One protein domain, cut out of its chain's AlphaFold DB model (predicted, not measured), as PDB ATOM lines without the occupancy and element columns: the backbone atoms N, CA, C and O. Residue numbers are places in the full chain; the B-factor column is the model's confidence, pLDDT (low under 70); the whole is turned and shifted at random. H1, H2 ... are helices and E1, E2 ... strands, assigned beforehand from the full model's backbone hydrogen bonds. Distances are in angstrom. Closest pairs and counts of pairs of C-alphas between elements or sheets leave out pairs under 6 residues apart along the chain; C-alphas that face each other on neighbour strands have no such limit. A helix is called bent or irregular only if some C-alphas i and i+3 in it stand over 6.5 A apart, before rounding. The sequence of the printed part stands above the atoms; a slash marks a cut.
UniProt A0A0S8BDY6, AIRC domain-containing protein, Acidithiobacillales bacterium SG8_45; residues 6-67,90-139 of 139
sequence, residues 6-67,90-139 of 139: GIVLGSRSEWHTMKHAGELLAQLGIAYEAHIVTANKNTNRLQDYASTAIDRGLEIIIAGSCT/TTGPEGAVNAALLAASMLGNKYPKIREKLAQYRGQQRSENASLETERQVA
ATOM      1  N   GLY A   6      10.748 -81.397 -21.830       91.62
ATOM      2  CA  GLY A   6      11.835 -81.029 -20.923       91.62
ATOM      3  C   GLY A   6      11.365 -80.029 -19.876       91.62
ATOM      4  O   GLY A   6      10.868 -78.965 -20.228       91.62
ATOM      5  N   ILE A   7      11.521 -80.330 -18.591       90.50
ATOM      6  CA  ILE A   7      11.280 -79.394 -17.490       90.50
ATOM      7  C   ILE A   7      12.623 -78.795 -17.065       90.50
ATOM      8  O   ILE A   7      13.515 -79.517 -16.625       90.50
ATOM      9  N   VAL A   8      12.768 -77.475 -17.164       88.25
ATOM     10  CA  VAL A   8      14.008 -76.765 -16.812       88.25
ATOM     11  C   VAL A   8      13.763 -75.823 -15.645       88.25
ATOM     12  O   VAL A   8      12.816 -75.042 -15.668       88.25
ATOM     13  N   LEU A   9      14.617 -75.883 -14.624       86.06
ATOM     14  CA  LEU A   9      14.459 -75.142 -13.365       86.06
ATOM     15  C   LEU A   9      15.753 -74.433 -12.982       86.06
ATOM     16  O   LEU A   9      16.833 -74.968 -13.210       86.06
ATOM     17  N   GLY A  10      15.672 -73.271 -12.335       79.31
ATOM     18  CA  GLY A  10      16.858 -72.553 -11.863       79.31
ATOM     19  C   GLY A  10      17.446 -73.129 -10.570       79.31
ATOM     20  O   GLY A  10      18.655 -73.024 -10.334       79.31
ATOM     21  N   SER A  11      16.609 -73.746  -9.734       79.50
ATOM     22  CA  SER A  11      16.939 -74.195  -8.380       79.50
ATOM     23  C   SER A  11      16.162 -75.447  -7.952       79.50
ATOM     24  O   SER A  11      15.115 -75.785  -8.502       79.50
ATOM     25  N   ARG A  12      16.646 -76.120  -6.898       82.44
ATOM     26  CA  ARG A  12      15.935 -77.247  -6.262       82.44
ATOM     27  C   ARG A  12      14.630 -76.821  -5.592       82.44
ATOM     28  O   ARG A  12      13.705 -77.619  -5.535       82.44
ATOM     29  N   SER A  13      14.538 -75.588  -5.094       80.38
ATOM     30  CA  SER A  13      13.337 -75.100  -4.403       80.38
ATOM     31  C   SER A  13      12.135 -74.986  -5.344       80.38
ATOM     32  O   SER A  13      11.008 -75.245  -4.934       80.38
ATOM     33  N   GLU A  14      12.370 -74.680  -6.623       80.12
ATOM     34  CA  GLU A  14      11.322 -74.617  -7.654       80.12
ATOM     35  C   GLU A  14      10.726 -75.992  -7.984       80.12
ATOM     36  O   GLU A  14       9.591 -76.075  -8.455       80.12
ATOM     37  N   TRP A  15      11.446 -77.079  -7.682       84.00
ATOM     38  CA  TRP A  15      10.937 -78.437  -7.868       84.00
ATOM     39  C   TRP A  15       9.678 -78.702  -7.044       84.00
ATOM     40  O   TRP A  15       8.809 -79.436  -7.499       84.00
ATOM     41  N   HIS A  16       9.528 -78.085  -5.867       85.19
ATOM     42  CA  HIS A  16       8.340 -78.311  -5.041       85.19
ATOM     43  C   HIS A  16       7.045 -77.919  -5.762       85.19
ATOM     44  O   HIS A  16       6.033 -78.592  -5.606       85.19
ATOM     45  N   THR A  17       7.099 -76.875  -6.588       85.69
ATOM     46  CA  THR A  17       5.984 -76.435  -7.428       85.69
ATOM     47  C   THR A  17       5.930 -77.233  -8.727       85.69
ATOM     48  O   THR A  17       4.875 -77.698  -9.150       85.69
ATOM     49  N   MET A  18       7.084 -77.421  -9.364       87.44
ATOM     50  CA  MET A  18       7.174 -77.996 -10.705       87.44
ATOM     51  C   MET A  18       7.025 -79.519 -10.751       87.44
ATOM     52  O   MET A  18       6.714 -80.059 -11.812       87.44
ATOM     53  N   LYS A  19       7.135 -80.212  -9.610       90.06
ATOM     54  CA  LYS A  19       6.803 -81.639  -9.500       90.06
ATOM     55  C   LYS A  19       5.366 -81.923  -9.941       90.06
ATOM     56  O   LYS A  19       5.139 -82.946 -10.570       90.06
ATOM     57  N   HIS A  20       4.432 -80.997  -9.703       90.94
ATOM     58  CA  HIS A  20       3.028 -81.161 -10.085       90.94
ATOM     59  C   HIS A  20       2.851 -81.226 -11.606       90.94
ATOM     60  O   HIS A  20       2.021 -81.983 -12.105       90.94
ATOM     61  N   ALA A  21       3.683 -80.496 -12.357       90.94
ATOM     62  CA  ALA A  21       3.741 -80.639 -13.807       90.94
ATOM     63  C   ALA A  21       4.237 -82.041 -14.202       90.94
ATOM     64  O   ALA A  21       3.635 -82.694 -15.048       90.94
ATOM     65  N   GLY A  22       5.315 -82.519 -13.570       91.25
ATOM     66  CA  GLY A  22       5.882 -83.846 -13.829       91.25
ATOM     67  C   GLY A  22       4.930 -84.998 -13.483       91.25
ATOM     68  O   GLY A  22       4.796 -85.940 -14.261       91.25
ATOM     69  N   GLU A  23       4.228 -84.908 -12.354       92.94
ATOM     70  CA  GLU A  23       3.204 -85.869 -11.922       92.94
ATOM     71  C   GLU A  23       2.077 -85.973 -12.957       92.94
ATOM     72  O   GLU A  23       1.706 -87.074 -13.370       92.94
ATOM     73  N   LEU A  24       1.594 -84.831 -13.456       92.06
ATOM     74  CA  LEU A  24       0.548 -84.807 -14.472       92.06
ATOM     75  C   LEU A  24       1.026 -85.373 -15.816       92.06
ATOM     76  O   LEU A  24       0.317 -86.157 -16.447       92.06
ATOM     77  N   LEU A  25       2.239 -85.021 -16.255       92.81
ATOM     78  CA  LEU A  25       2.830 -85.588 -17.472       92.81
ATOM     79  C   LEU A  25       2.983 -87.113 -17.355       92.81
ATOM     80  O   LEU A  25       2.642 -87.828 -18.299       92.81
ATOM     81  N   ALA A  26       3.406 -87.616 -16.189       91.94
ATOM     82  CA  ALA A  26       3.480 -89.050 -15.909       91.94
ATOM     83  C   ALA A  26       2.101 -89.722 -15.995       91.94
ATOM     84  O   ALA A  26       1.961 -90.753 -16.656       91.94
ATOM     85  N   GLN A  27       1.071 -89.120 -15.392       91.56
ATOM     86  CA  GLN A  27      -0.307 -89.620 -15.438       91.56
ATOM     87  C   GLN A  27      -0.833 -89.696 -16.880       91.56
ATOM     88  O   GLN A  27      -1.427 -90.695 -17.301       91.56
ATOM     89  N   LEU A  28      -0.536 -88.676 -17.688       90.38
ATOM     90  CA  LEU A  28      -0.868 -88.634 -19.112       90.38
ATOM     91  C   LEU A  28       0.018 -89.568 -19.962       90.38
ATOM     92  O   LEU A  28      -0.252 -89.771 -21.143       90.38
ATOM     93  N   GLY A  29       1.026 -90.220 -19.375       89.75
ATOM     94  CA  GLY A  29       1.951 -91.124 -20.061       89.75
ATOM     95  C   GLY A  29       2.867 -90.421 -21.060       89.75
ATOM     96  O   GLY A  29       3.239 -91.024 -22.064       89.75
ATOM     97  N   ILE A  30       3.187 -89.154 -20.806       92.06
ATOM     98  CA  ILE A  30       4.110 -88.350 -21.601       92.06
ATOM     99  C   ILE A  30       5.501 -88.498 -20.985       92.06
ATOM    100  O   ILE A  30       5.692 -88.239 -19.797       92.06
ATOM    101  N   ALA A  31       6.479 -88.918 -21.787       92.50
ATOM    102  CA  ALA A  31       7.860 -89.024 -21.329       92.50
ATOM    103  C   ALA A  31       8.453 -87.622 -21.134       92.50
ATOM    104  O   ALA A  31       8.470 -86.820 -22.075       92.50
ATOM    105  N   TYR A  32       8.954 -87.346 -19.930       93.31
ATOM    106  CA  TYR A  32       9.569 -86.068 -19.594       93.31
ATOM    107  C   TYR A  32      10.926 -86.240 -18.909       93.31
ATOM    108  O   TYR A  32      11.188 -87.250 -18.258       93.31
ATOM    109  N   GLU A  33      11.774 -85.225 -19.042       91.50
ATOM    110  CA  GLU A  33      13.005 -85.066 -18.267       91.50
ATOM    111  C   GLU A  33      12.915 -83.806 -17.408       91.50
ATOM    112  O   GLU A  33      12.232 -82.852 -17.772       91.50
ATOM    113  N   ALA A  34      13.593 -83.790 -16.262       89.38
ATOM    114  CA  ALA A  34      13.668 -82.619 -15.398       89.38
ATOM    115  C   ALA A  34      15.131 -82.292 -15.093       89.38
ATOM    116  O   ALA A  34      15.854 -83.111 -14.524       89.38
ATOM    117  N   HIS A  35      15.562 -81.085 -15.454       87.56
ATOM    118  CA  HIS A  35      16.927 -80.614 -15.260       87.56
ATOM    119  C   HIS A  35      16.955 -79.298 -14.489       87.56
ATOM    120  O   HIS A  35      16.275 -78.329 -14.821       87.56
ATOM    121  N   ILE A  36      17.812 -79.246 -13.471       85.38
ATOM    122  CA  ILE A  36      18.119 -78.004 -12.766       85.38
ATOM    123  C   ILE A  36      19.280 -77.339 -13.502       85.38
ATOM    124  O   ILE A  36      20.427 -77.774 -13.404       85.38
ATOM    125  N   VAL A  37      18.965 -76.292 -14.256       79.56
ATOM    126  CA  VAL A  37      19.903 -75.488 -15.031       79.56
ATOM    127  C   VAL A  37      19.862 -74.059 -14.503       79.56
ATOM    128  O   VAL A  37      19.056 -73.229 -14.914       79.56
ATOM    129  N   THR A  38      20.756 -73.758 -13.564       71.06
ATOM    130  CA  THR A  38      20.901 -72.401 -13.033       71.06
ATOM    131  C   THR A  38      21.475 -71.477 -14.106       71.06
ATOM    132  O   THR A  38      22.610 -71.663 -14.555       71.06
ATOM    133  N   ALA A  39      20.704 -70.466 -14.502       63.53
ATOM    134  CA  ALA A  39      21.154 -69.428 -15.420       63.53
ATOM    135  C   ALA A  39      22.102 -68.459 -14.692       63.53
ATOM    136  O   ALA A  39      21.669 -67.567 -13.965       63.53
ATOM    137  N   ASN A  40      23.408 -68.631 -14.895       63.50
ATOM    138  CA  ASN A  40      24.429 -67.680 -14.464       63.50
ATOM    139  C   ASN A  40      25.019 -66.989 -15.695       63.50
ATOM    140  O   ASN A  40      25.240 -67.642 -16.711       63.50
ATOM    141  N   LYS A  41      25.344 -65.691 -15.590       55.50
ATOM    142  CA  LYS A  41      25.930 -64.896 -16.695       55.50
ATOM    143  C   LYS A  41      27.226 -65.493 -17.275       55.50
ATOM    144  O   LYS A  41      27.614 -65.135 -18.376       55.50
ATOM    145  N   ASN A  42      27.867 -66.411 -16.550       49.34
ATOM    146  CA  ASN A  42      29.121 -67.062 -16.925       49.34
ATOM    147  C   ASN A  42      28.933 -68.503 -17.428       49.34
ATOM    148  O   ASN A  42      29.918 -69.208 -17.624       49.34
ATOM    149  N   THR A  43      27.702 -69.004 -17.550       57.78
ATOM    150  CA  THR A  43      27.466 -70.423 -17.839       57.78
ATOM    151  C   THR A  43      26.513 -70.593 -19.013       57.78
ATOM    152  O   THR A  43      25.330 -70.288 -18.906       57.78
ATOM    153  N   ASN A  44      27.018 -71.173 -20.105       68.56
ATOM    154  CA  ASN A  44      26.247 -71.424 -21.325       68.56
ATOM    155  C   ASN A  44      25.259 -72.599 -21.215       68.56
ATOM    156  O   ASN A  44      24.570 -72.920 -22.171       68.56
ATOM    157  N   ARG A  45      25.137 -73.232 -20.040       75.75
ATOM    158  CA  ARG A  45      24.369 -74.476 -19.843       75.75
ATOM    159  C   ARG A  45      22.914 -74.395 -20.299       75.75
ATOM    160  O   ARG A  45      22.387 -75.386 -20.788       75.75
ATOM    161  N   LEU A  46      22.254 -73.248 -20.119       75.88
ATOM    162  CA  LEU A  46      20.874 -73.070 -20.580       75.88
ATOM    163  C   LEU A  46      20.803 -73.036 -22.110       75.88
ATOM    164  O   LEU A  46      19.913 -73.645 -22.698       75.88
ATOM    165  N   GLN A  47      21.762 -72.363 -22.744       77.62
ATOM    166  CA  GLN A  47      21.866 -72.289 -24.194       77.62
ATOM    167  C   GLN A  47      22.281 -73.638 -24.790       77.62
ATOM    168  O   GLN A  47      21.694 -74.059 -25.782       77.62
ATOM    169  N   ASP A  48      23.202 -74.361 -24.153       81.38
ATOM    170  CA  ASP A  48      23.597 -75.716 -24.552       81.38
ATOM    171  C   ASP A  48      22.409 -76.687 -24.440       81.38
ATOM    172  O   ASP A  48      22.158 -77.493 -25.339       81.38
ATOM    173  N   TYR A  49      21.620 -76.573 -23.365       83.38
ATOM    174  CA  TYR A  49      20.398 -77.355 -23.192       83.38
ATOM    175  C   TYR A  49      19.368 -77.036 -24.284       83.38
ATOM    176  O   TYR A  49      18.828 -77.951 -24.902       83.38
ATOM    177  N   ALA A  50      19.111 -75.753 -24.551       80.50
ATOM    178  CA  ALA A  50      18.170 -75.342 -25.588       80.50
ATOM    179  C   ALA A  50      18.627 -75.783 -26.990       80.50
ATOM    180  O   ALA A  50      17.816 -76.271 -27.771       80.50
ATOM    181  N   SER A  51      19.927 -75.682 -27.284       84.31
ATOM    182  CA  SER A  51      20.492 -76.032 -28.595       84.31
ATOM    183  C   SER A  51      20.407 -77.533 -28.875       84.31
ATOM    184  O   SER A  51      20.082 -77.935 -29.983       84.31
ATOM    185  N   THR A  52      20.620 -78.368 -27.855       86.81
ATOM    186  CA  THR A  52      20.535 -79.837 -27.968       86.81
ATOM    187  C   THR A  52      19.121 -80.386 -27.754       86.81
ATOM    188  O   THR A  52      18.918 -81.599 -27.777       86.81
ATOM    189  N   ALA A  53      18.122 -79.538 -27.488       85.88
ATOM    190  CA  ALA A  53      16.762 -79.981 -27.183       85.88
ATOM    191  C   ALA A  53      16.118 -80.723 -28.362       85.88
ATOM    192  O   ALA A  53      15.548 -81.795 -28.171       85.88
ATOM    193  N   ILE A  54      16.265 -80.185 -29.575       86.12
ATOM    194  CA  ILE A  54      15.697 -80.768 -30.798       86.12
ATOM    195  C   ILE A  54      16.420 -82.066 -31.176       86.12
ATOM    196  O   ILE A  54      15.767 -83.026 -31.571       86.12
ATOM    197  N   ASP A  55      17.739 -82.146 -30.987       87.25
ATOM    198  CA  ASP A  55      18.513 -83.370 -31.260       87.25
ATOM    199  C   ASP A  55      18.164 -84.497 -30.283       87.25
ATOM    200  O   ASP A  55      18.072 -85.669 -30.648       87.25
ATOM    201  N   ARG A  56      17.877 -84.129 -29.030       85.38
ATOM    202  CA  ARG A  56      17.277 -85.020 -28.029       85.38
ATOM    203  C   ARG A  56      15.789 -85.251 -28.269       85.38
ATOM    204  O   ARG A  56      15.175 -85.968 -27.488       85.38
ATOM    205  N   GLY A  57      15.223 -84.651 -29.321       86.50
ATOM    206  CA  GLY A  57      13.823 -84.603 -29.766       86.50
ATOM    207  C   GLY A  57      12.800 -84.275 -28.689       86.50
ATOM    208  O   GLY A  57      11.689 -84.803 -28.704       86.50
ATOM    209  N   LEU A  58      13.178 -83.363 -27.798       89.81
ATOM    210  CA  LEU A  58      12.222 -82.609 -27.010       89.81
ATOM    211  C   LEU A  58      11.371 -81.775 -27.969       89.81
ATOM    212  O   LEU A  58      11.883 -81.062 -28.831       89.81
ATOM    213  N   GLU A  59      10.062 -81.854 -27.796       89.31
ATOM    214  CA  GLU A  59       9.099 -81.074 -28.572       89.31
ATOM    215  C   GLU A  59       8.626 -79.853 -27.782       89.31
ATOM    216  O   GLU A  59       8.254 -78.838 -28.365       89.31
ATOM    217  N   ILE A  60       8.641 -79.946 -26.449       90.94
ATOM    218  CA  ILE A  60       8.174 -78.893 -25.549       90.94
ATOM    219  C   ILE A  60       9.166 -78.720 -24.403       90.94
ATOM    220  O   ILE A  60       9.617 -79.699 -23.811       90.94
ATOM    221  N   ILE A  61       9.462 -77.469 -24.051       89.50
ATOM    222  CA  ILE A  61      10.226 -77.127 -22.850       89.50
ATOM    223  C   ILE A  61       9.319 -76.340 -21.905       89.50
ATOM    224  O   ILE A  61       8.764 -75.309 -22.278       89.50
ATOM    225  N   ILE A  62       9.187 -76.819 -20.671       89.19
ATOM    226  CA  ILE A  62       8.517 -76.124 -19.579       89.19
ATOM    227  C   ILE A  62       9.598 -75.546 -18.672       89.19
ATOM    228  O   ILE A  62      10.271 -76.271 -17.940       89.19
ATOM    229  N   ALA A  63       9.777 -74.231 -18.721       84.81
ATOM    230  CA  ALA A  63      10.726 -73.542 -17.860       84.81
ATOM    231  C   ALA A  63      10.027 -73.029 -16.594       84.81
ATOM    232  O   ALA A  63       9.055 -72.278 -16.670       84.81
ATOM    233  N   GLY A  64      10.545 -73.402 -15.427       75.25
ATOM    234  CA  GLY A  64      10.198 -72.755 -14.170       75.25
ATOM    235  C   GLY A  64      10.869 -71.386 -14.112       75.25
ATOM    236  O   GLY A  64      12.092 -71.303 -14.040       75.25
ATOM    237  N   SER A  65      10.072 -70.321 -14.167       66.44
ATOM    238  CA  SER A  65      10.540 -68.951 -13.951       66.44
ATOM    239  C   SER A  65       9.948 -68.411 -12.655       66.44
ATOM    240  O   SER A  65       8.756 -68.110 -12.579       66.44
ATOM    241  N   CYS A  66      10.774 -68.264 -11.621       52.34
ATOM    242  CA  CYS A  66      10.418 -67.462 -10.457       52.34
ATOM    243  C   CYS A  66      10.757 -65.984 -10.714       52.34
ATOM    244  O   CYS A  66      11.848 -65.510 -10.395       52.34
ATOM    245  N   THR A  67       9.797 -65.225 -11.241       41.56
ATOM    246  CA  THR A  67       9.804 -63.756 -11.135       41.56
ATOM    247  C   THR A  67       8.514 -63.251 -10.495       41.56
ATOM    248  O   THR A  67       7.878 -62.329 -10.992       41.56
ATOM    249  N   THR A  90       0.083 -68.920 -15.122       74.50
ATOM    250  CA  THR A  90      -0.007 -68.453 -13.736       74.50
ATOM    251  C   THR A  90       1.201 -68.898 -12.911       74.50
ATOM    252  O   THR A  90       1.857 -69.893 -13.206       74.50
ATOM    253  N   THR A  91       1.518 -68.154 -11.857       74.44
ATOM    254  CA  THR A  91       2.556 -68.542 -10.896       74.44
ATOM    255  C   THR A  91       2.005 -69.544  -9.888       74.44
ATOM    256  O   THR A  91       0.853 -69.416  -9.484       74.44
ATOM    257  N   GLY A  92       2.840 -70.471  -9.416       80.88
ATOM    258  CA  GLY A  92       2.466 -71.429  -8.370       80.88
ATOM    259  C   GLY A  92       2.111 -72.827  -8.896       80.88
ATOM    260  O   GLY A  92       2.341 -73.116 -10.076       80.88
ATOM    261  N   PRO A  93       1.618 -73.720  -8.017       82.25
ATOM    262  CA  PRO A  93       1.313 -75.115  -8.350       82.25
ATOM    263  C   PRO A  93       0.308 -75.254  -9.495       82.25
ATOM    264  O   PRO A  93       0.497 -76.069 -10.396       82.25
ATOM    265  N   GLU A  94      -0.711 -74.399  -9.516       85.06
ATOM    266  CA  GLU A  94      -1.742 -74.361 -10.554       85.06
ATOM    267  C   GLU A  94      -1.133 -73.991 -11.910       85.06
ATOM    268  O   GLU A  94      -1.496 -74.547 -12.944       85.06
ATOM    269  N   GLY A  95      -0.149 -73.089 -11.902       85.81
ATOM    270  CA  GLY A  95       0.650 -72.730 -13.069       85.81
ATOM    271  C   GLY A  95       1.412 -73.903 -13.666       85.81
ATOM    272  O   GLY A  95       1.373 -74.125 -14.877       85.81
ATOM    273  N   ALA A  96       2.070 -74.683 -12.806       86.94
ATOM    274  CA  ALA A  96       2.814 -75.872 -13.207       86.94
ATOM    275  C   ALA A  96       1.887 -76.937 -13.821       86.94
ATOM    276  O   ALA A  96       2.179 -77.479 -14.889       86.94
ATOM    277  N   VAL A  97       0.734 -77.185 -13.195       90.50
ATOM    278  CA  VAL A  97      -0.290 -78.106 -13.717       90.50
ATOM    279  C   VAL A  97      -0.824 -77.621 -15.065       90.50
ATOM    280  O   VAL A  97      -0.866 -78.385 -16.031       90.50
ATOM    281  N   ASN A  98      -1.157 -76.334 -15.181       90.06
ATOM    282  CA  ASN A  98      -1.633 -75.750 -16.434       90.06
ATOM    283  C   ASN A  98      -0.585 -75.838 -17.550       90.06
ATOM    284  O   ASN A  98      -0.947 -76.051 -18.707       90.06
ATOM    285  N   ALA A  99       0.705 -75.738 -17.215       90.44
ATOM    286  CA  ALA A  99       1.790 -75.880 -18.184       90.44
ATOM    287  C   ALA A  99       1.851 -77.294 -18.748       90.44
ATOM    288  O   ALA A  99       1.949 -77.471 -19.962       90.44
ATOM    289  N   ALA A 100       1.707 -78.298 -17.885       91.50
ATOM    290  CA  ALA A 100       1.618 -79.687 -18.308       91.50
ATOM    291  C   ALA A 100       0.361 -79.955 -19.157       91.50
ATOM    292  O   ALA A 100       0.458 -80.628 -20.184       91.50
ATOM    293  N   LEU A 101      -0.800 -79.391 -18.800       92.38
ATOM    294  CA  LEU A 101      -2.029 -79.526 -19.597       92.38
ATOM    295  C   LEU A 101      -1.912 -78.862 -20.970       92.38
ATOM    296  O   LEU A 101      -2.365 -79.424 -21.970       92.38
ATOM    297  N   LEU A 102      -1.302 -77.678 -21.028       92.50
ATOM    298  CA  LEU A 102      -1.042 -76.979 -22.279       92.50
ATOM    299  C   LEU A 102      -0.089 -77.796 -23.157       92.50
ATOM    300  O   LEU A 102      -0.405 -78.046 -24.320       92.50
ATOM    301  N   ALA A 103       1.011 -78.291 -22.586       91.88
ATOM    302  CA  ALA A 103       1.960 -79.151 -23.283       91.88
ATOM    303  C   ALA A 103       1.284 -80.419 -23.833       91.88
ATOM    304  O   ALA A 103       1.432 -80.755 -25.008       91.88
ATOM    305  N   ALA A 104       0.460 -81.077 -23.015       92.19
ATOM    306  CA  ALA A 104      -0.318 -82.234 -23.434       92.19
ATOM    307  C   ALA A 104      -1.307 -81.902 -24.561       92.19
ATOM    308  O   ALA A 104      -1.479 -82.706 -25.474       92.19
ATOM    309  N   SER A 105      -1.935 -80.722 -24.542       92.50
ATOM    310  CA  SER A 105      -2.842 -80.299 -25.617       92.50
ATOM    311  C   SER A 105      -2.115 -80.080 -26.947       92.50
ATOM    312  O   SER A 105      -2.627 -80.478 -27.991       92.50
ATOM    313  N   MET A 106      -0.897 -79.530 -26.908       93.00
ATOM    314  CA  MET A 106      -0.060 -79.341 -28.094       93.00
ATOM    315  C   MET A 106       0.402 -80.687 -28.658       93.00
ATOM    316  O   MET A 106       0.223 -80.955 -29.846       93.00
ATOM    317  N   LEU A 107       0.914 -81.575 -27.798       91.44
ATOM    318  CA  LEU A 107       1.312 -82.931 -28.184       91.44
ATOM    319  C   LEU A 107       0.122 -83.764 -28.673       91.44
ATOM    320  O   LEU A 107       0.267 -84.558 -29.598       91.44
ATOM    321  N   GLY A 108      -1.072 -83.556 -28.118       91.25
ATOM    322  CA  GLY A 108      -2.298 -84.242 -28.523       91.25
ATOM    323  C   GLY A 108      -2.690 -84.016 -29.988       91.25
ATOM    324  O   GLY A 108      -3.375 -84.860 -30.566       91.25
ATOM    325  N   ASN A 109      -2.220 -82.934 -30.621       92.50
ATOM    326  CA  ASN A 109      -2.424 -82.713 -32.056       92.50
ATOM    327  C   ASN A 109      -1.630 -83.705 -32.916       92.50
ATOM    328  O   ASN A 109      -2.097 -84.105 -33.979       92.50
ATOM    329  N   LYS A 110      -0.450 -84.122 -32.448       91.25
ATOM    330  CA  LYS A 110       0.446 -85.049 -33.150       91.25
ATOM    331  C   LYS A 110       0.289 -86.496 -32.676       91.25
ATOM    332  O   LYS A 110       0.459 -87.423 -33.462       91.25
ATOM    333  N   TYR A 111      -0.074 -86.698 -31.411       91.94
ATOM    334  CA  TYR A 111      -0.166 -88.009 -30.770       91.94
ATOM    335  C   TYR A 111      -1.596 -88.284 -30.270       91.94
ATOM    336  O   TYR A 111      -1.960 -87.869 -29.165       91.94
ATOM    337  N   PRO A 112      -2.409 -89.054 -31.023       91.50
ATOM    338  CA  PRO A 112      -3.805 -89.330 -30.671       91.50
ATOM    339  C   PRO A 112      -4.000 -89.957 -29.283       91.50
ATOM    340  O   PRO A 112      -4.960 -89.625 -28.594       91.50
ATOM    341  N   LYS A 113      -3.058 -90.802 -28.839       91.31
ATOM    342  CA  LYS A 113      -3.084 -91.429 -27.504       91.31
ATOM    343  C   LYS A 113      -3.006 -90.402 -26.367       91.31
ATOM    344  O   LYS A 113      -3.665 -90.569 -25.346       91.31
ATOM    345  N   ILE A 114      -2.225 -89.333 -26.548       91.81
ATOM    346  CA  ILE A 114      -2.120 -88.246 -25.563       91.81
ATOM    347  C   ILE A 114      -3.434 -87.463 -25.521       91.81
ATOM    348  O   ILE A 114      -3.933 -87.153 -24.443       91.81
ATOM    349  N   ARG A 115      -4.036 -87.201 -26.689       92.19
ATOM    350  CA  ARG A 115      -5.329 -86.512 -26.789       92.19
ATOM    351  C   ARG A 115      -6.449 -87.271 -26.080       92.19
ATOM    352  O   ARG A 115      -7.242 -86.657 -25.374       92.19
ATOM    353  N   GLU A 116      -6.498 -88.589 -26.248       93.31
ATOM    354  CA  GLU A 116      -7.480 -89.445 -25.580       93.31
ATOM    355  C   GLU A 116      -7.306 -89.421 -24.057       93.31
ATOM    356  O   GLU A 116      -8.264 -89.156 -23.331       93.31
ATOM    357  N   LYS A 117      -6.073 -89.589 -23.565       92.69
ATOM    358  CA  LYS A 117      -5.779 -89.490 -22.129       92.69
ATOM    359  C   LYS A 117      -6.110 -88.120 -21.545       92.69
ATOM    360  O   LYS A 117      -6.656 -88.041 -20.449       92.69
ATOM    361  N   LEU A 118      -5.831 -87.041 -22.275       92.31
ATOM    362  CA  LEU A 118      -6.191 -85.689 -21.848       92.31
ATOM    363  C   LEU A 118      -7.715 -85.513 -21.756       92.31
ATOM    364  O   LEU A 118      -8.203 -84.874 -20.824       92.31
ATOM    365  N   ALA A 119      -8.472 -86.081 -22.697       92.00
ATOM    366  CA  ALA A 119      -9.933 -86.057 -22.659       92.00
ATOM    367  C   ALA A 119     -10.484 -86.848 -21.461       92.00
ATOM    368  O   ALA A 119     -11.361 -86.347 -20.758       92.00
ATOM    369  N   GLN A 120      -9.928 -88.031 -21.185       92.19
ATOM    370  CA  GLN A 120     -10.277 -88.839 -20.012       92.19
ATOM    371  C   GLN A 120      -9.982 -88.092 -18.707       92.19
ATOM    372  O   GLN A 120     -10.860 -87.996 -17.851       92.19
ATOM    373  N   TYR A 121      -8.793 -87.496 -18.589       90.81
ATOM    374  CA  TYR A 121      -8.406 -86.696 -17.429       90.81
ATOM    375  C   TYR A 121      -9.385 -85.537 -17.187       90.81
ATOM    376  O   TYR A 121      -9.907 -85.377 -16.087       90.81
ATOM    377  N   ARG A 122      -9.719 -84.764 -18.229       88.69
ATOM    378  CA  ARG A 122     -10.695 -83.663 -18.127       88.69
ATOM    379  C   ARG A 122     -12.098 -84.145 -17.753       88.69
ATOM    380  O   ARG A 122     -12.796 -83.455 -17.016       88.69
ATOM    381  N   GLY A 123     -12.509 -85.310 -18.254       89.69
ATOM    382  CA  GLY A 123     -13.775 -85.942 -17.885       89.69
ATOM    383  C   GLY A 123     -13.828 -86.305 -16.400       89.69
ATOM    384  O   GLY A 123     -14.781 -85.929 -15.723       89.69
ATOM    385  N   GLN A 124     -12.774 -86.952 -15.891       89.06
ATOM    386  CA  GLN A 124     -12.647 -87.341 -14.481       89.06
ATOM    387  C   GLN A 124     -12.682 -86.130 -13.545       89.06
ATOM    388  O   GLN A 124     -13.451 -86.118 -12.588       89.06
ATOM    389  N   GLN A 125     -11.920 -85.081 -13.863       86.56
ATOM    390  CA  GLN A 125     -11.896 -83.853 -13.062       86.56
ATOM    391  C   GLN A 125     -13.266 -83.165 -13.010       86.56
ATOM    392  O   GLN A 125     -13.667 -82.631 -11.977       86.56
ATOM    393  N   ARG A 126     -14.032 -83.207 -14.109       83.69
ATOM    394  CA  ARG A 126     -15.386 -82.646 -14.140       83.69
ATOM    395  C   ARG A 126     -16.364 -83.443 -13.277       83.69
ATOM    396  O   ARG A 126     -17.175 -82.832 -12.591       83.69
ATOM    397  N   SER A 127     -16.303 -84.775 -13.320       83.81
ATOM    398  CA  SER A 127     -17.150 -85.619 -12.468       83.81
ATOM    399  C   SER A 127     -16.803 -85.474 -10.989       83.81
ATOM    400  O   SER A 127     -17.710 -85.380 -10.172       83.81
ATOM    401  N   GLU A 128     -15.510 -85.400 -10.663       85.88
ATOM    402  CA  GLU A 128     -15.019 -85.250  -9.292       85.88
ATOM    403  C   GLU A 128     -15.464 -83.913  -8.682       85.88
ATOM    404  O   GLU A 128     -16.054 -83.888  -7.601       85.88
ATOM    405  N   ASN A 129     -15.301 -82.807  -9.413       82.44
ATOM    406  CA  ASN A 129     -15.783 -81.504  -8.953       82.44
ATOM    407  C   ASN A 129     -17.306 -81.473  -8.765       82.44
ATOM    408  O   ASN A 129     -17.777 -80.932  -7.769       82.44
ATOM    409  N   ALA A 130     -18.074 -82.099  -9.663       82.31
ATOM    410  CA  ALA A 130     -19.532 -82.155  -9.544       82.31
ATOM    411  C   ALA A 130     -19.999 -82.937  -8.298       82.31
ATOM    412  O   ALA A 130     -20.966 -82.539  -7.642       82.31
ATOM    413  N   SER A 131     -19.311 -84.030  -7.935       79.19
ATOM    414  CA  SER A 131     -19.590 -84.749  -6.682       79.19
ATOM    415  C   SER A 131     -19.284 -83.901  -5.447       79.19
ATOM    416  O   SER A 131     -20.110 -83.833  -4.540       79.19
ATOM    417  N   LEU A 132     -18.157 -83.182  -5.442       79.69
ATOM    418  CA  LEU A 132     -17.755 -82.326  -4.322       79.69
ATOM    419  C   LEU A 132     -18.688 -81.119  -4.140       79.69
ATOM    420  O   LEU A 132     -18.974 -80.715  -3.014       79.69
ATOM    421  N   GLU A 133     -19.180 -80.535  -5.235       75.56
ATOM    422  CA  GLU A 133     -20.189 -79.468  -5.194       75.56
ATOM    423  C   GLU A 133     -21.506 -79.968  -4.596       75.56
ATOM    424  O   GLU A 133     -22.110 -79.281  -3.775       75.56
ATOM    425  N   THR A 134     -21.916 -81.189  -4.944       77.50
ATOM    426  CA  THR A 134     -23.129 -81.805  -4.392       77.50
ATOM    427  C   THR A 134     -22.993 -82.034  -2.884       77.50
ATOM    428  O   THR A 134     -23.903 -81.697  -2.133       77.50
ATOM    429  N   GLU A 135     -21.846 -82.532  -2.418       77.50
ATOM    430  CA  GLU A 135     -21.569 -82.721  -0.986       77.50
ATOM    431  C   GLU A 135     -21.529 -81.394  -0.213       77.50
ATOM    432  O   GLU A 135     -22.057 -81.309   0.893       77.50
ATOM    433  N   ARG A 136     -20.964 -80.333  -0.806       73.62
ATOM    434  CA  ARG A 136     -20.934 -78.992  -0.197       73.62
ATOM    435  C   ARG A 136     -22.297 -78.314  -0.130       73.62
ATOM    436  O   ARG A 136     -22.492 -77.482   0.742       73.62
ATOM    437  N   GLN A 137     -23.205 -78.619  -1.054       67.31
ATOM    438  CA  GLN A 137     -24.540 -78.018  -1.084       67.31
ATOM    439  C   GLN A 137     -25.508 -78.687  -0.090       67.31
ATOM    440  O   GLN A 137     -26.550 -78.117   0.228       67.31
ATOM    441  N   VAL A 138     -25.183 -79.903   0.362       73.38
ATOM    442  CA  VAL A 138     -25.987 -80.706   1.300       73.38
ATOM    443  C   VAL A 138     -25.500 -80.558   2.754       73.38
ATOM    444  O   VAL A 138     -26.230 -80.931   3.673       73.38
ATOM    445  N   ALA A 139     -24.304 -79.998   2.966       54.56
ATOM    446  CA  ALA A 139     -23.730 -79.664   4.275       54.56
ATOM    447  C   ALA A 139     -24.113 -78.247   4.734       54.56
ATOM    448  O   ALA A 139     -24.321 -78.076   5.957       54.56
TER     449      ALA A 139
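What this domain is: This is residues 6 to 67 and 90 to 139 of the 139 residues of the protein "AIRC domain-containing protein" of Acidithiobacillales bacterium SG8_45 (UniProt A0A0S8BDY6). A small parallel sheet of three short strands, E2, E1 and E3, has helix H1 packed over one face, with H3 side by side with H1 and close to edge strand E3; from the far end of H3 the long helix H4 folds back, and the two make a V. Residues 123 to 139, nearly all of them in H4, stick out as a free arm at one end of the long axis, while the short helix H2 and the loops round it lie toward the other end. The printed part has 112 residues with four named helices and three named strands, in the order E1, H1, E2, H2, E3, H3, H4, and its class is mostly helix. The whole is loose, with a radius of gyration of the C-alphas of 16.7 A, and flat, with spans of 60 by 32 by 17 A.

Where its parts are: The printed part begins with strand E1, residues 6 to 9, whose C-alpha 6 is at (11.835, -81.029, -20.923). Helix H1 is residues 15 to 27, 17.6 A long; it is neither bent nor irregular, but only just, since C-alphas 17 and 20 are 6.2 A apart. Strand E2 is residues 32 to 36, 13.6 A from first to last C-alpha. Helix H2 is residues 45 to 51, 9.7 A long, and strand E3 is residues 60 to 63, also 9.7 A. After the cut, helix H3 is residues 93 to 110, 26.7 A long, with C-alpha 93 at (1.313, -75.115, -8.350). Helix H4 is residues 112 to 138, 39.9 A long, and its C-alpha 138 is at (-25.987, -80.706, 1.300).

How they stand to each other: In the sheet E1 is the inner strand, and E2 and E3 are the edge strands. E2 and E1 are parallel at 22 degrees, with N 7 and O 33 at 2.7 A and N 35 and O 7 at 2.8 A, within hydrogen-bond range. E1 and E3 are parallel at 11 degrees, with N 6 and O 60 at 2.8 A and N 8 and O 62 at 2.9 A. E1, H1 and E2 form a strand-helix-strand unit, two parallel neighbour strands with a helix between them along the chain, and its crossover is right-handed. E2, H2 and E3 form a split unit, with E1 between its strands in the sheet, and its crossover is right-handed too. H1 is on the sheet at a height of 9.6 A, over E1, and runs along it at 1 degree on the local plane. With H1 and H3 on one face of the sheet there are two layers; the closest C-alphas of E3 and H3, those of Ile 60 and Ala 103, are 6.6 A apart. H1 and H3 touch, their closest C-alphas, of Ala 21 and Val 97, 4.8 A apart, and they run the same way at a shallow tilt of 34 degrees, only just short of steep. H2 only grazes the sheet with its residues 46 to 50, and it is apart from H1, H3 and H4. H3 and H4 form a helical hairpin, running opposite ways at a steep tilt of 39 degrees; they touch with residues 101 to 109 of H3 and 114 to 118 of H4 alone, and their closest C-alphas, of Gly 108 and Arg 115, are 4.2 A apart. H1 and H4 are near each other, and H4 is not on the sheet. Every O i to N i+4 pair is within hydrogen-bond range in H2 and H4; in H1 7 of 9 are, and in H3 12 of 14.

The domain as a whole: The two C-alphas farthest apart, those of Asn 42 and Val 138, are 59.6 A apart. Without residues 123 to 139, which stand free, the body spans 45 by 30 by 17 A. Residues 68 to 89 are not printed, and C-alphas 67 and 90 are 11.2 A apart across this cut. Of the links that are printed whole, none is long. The mean pLDDT of the printed part is 83.8; residues 39 to 44, residues 65 to 67, residue 137 and residue 139 are under 70.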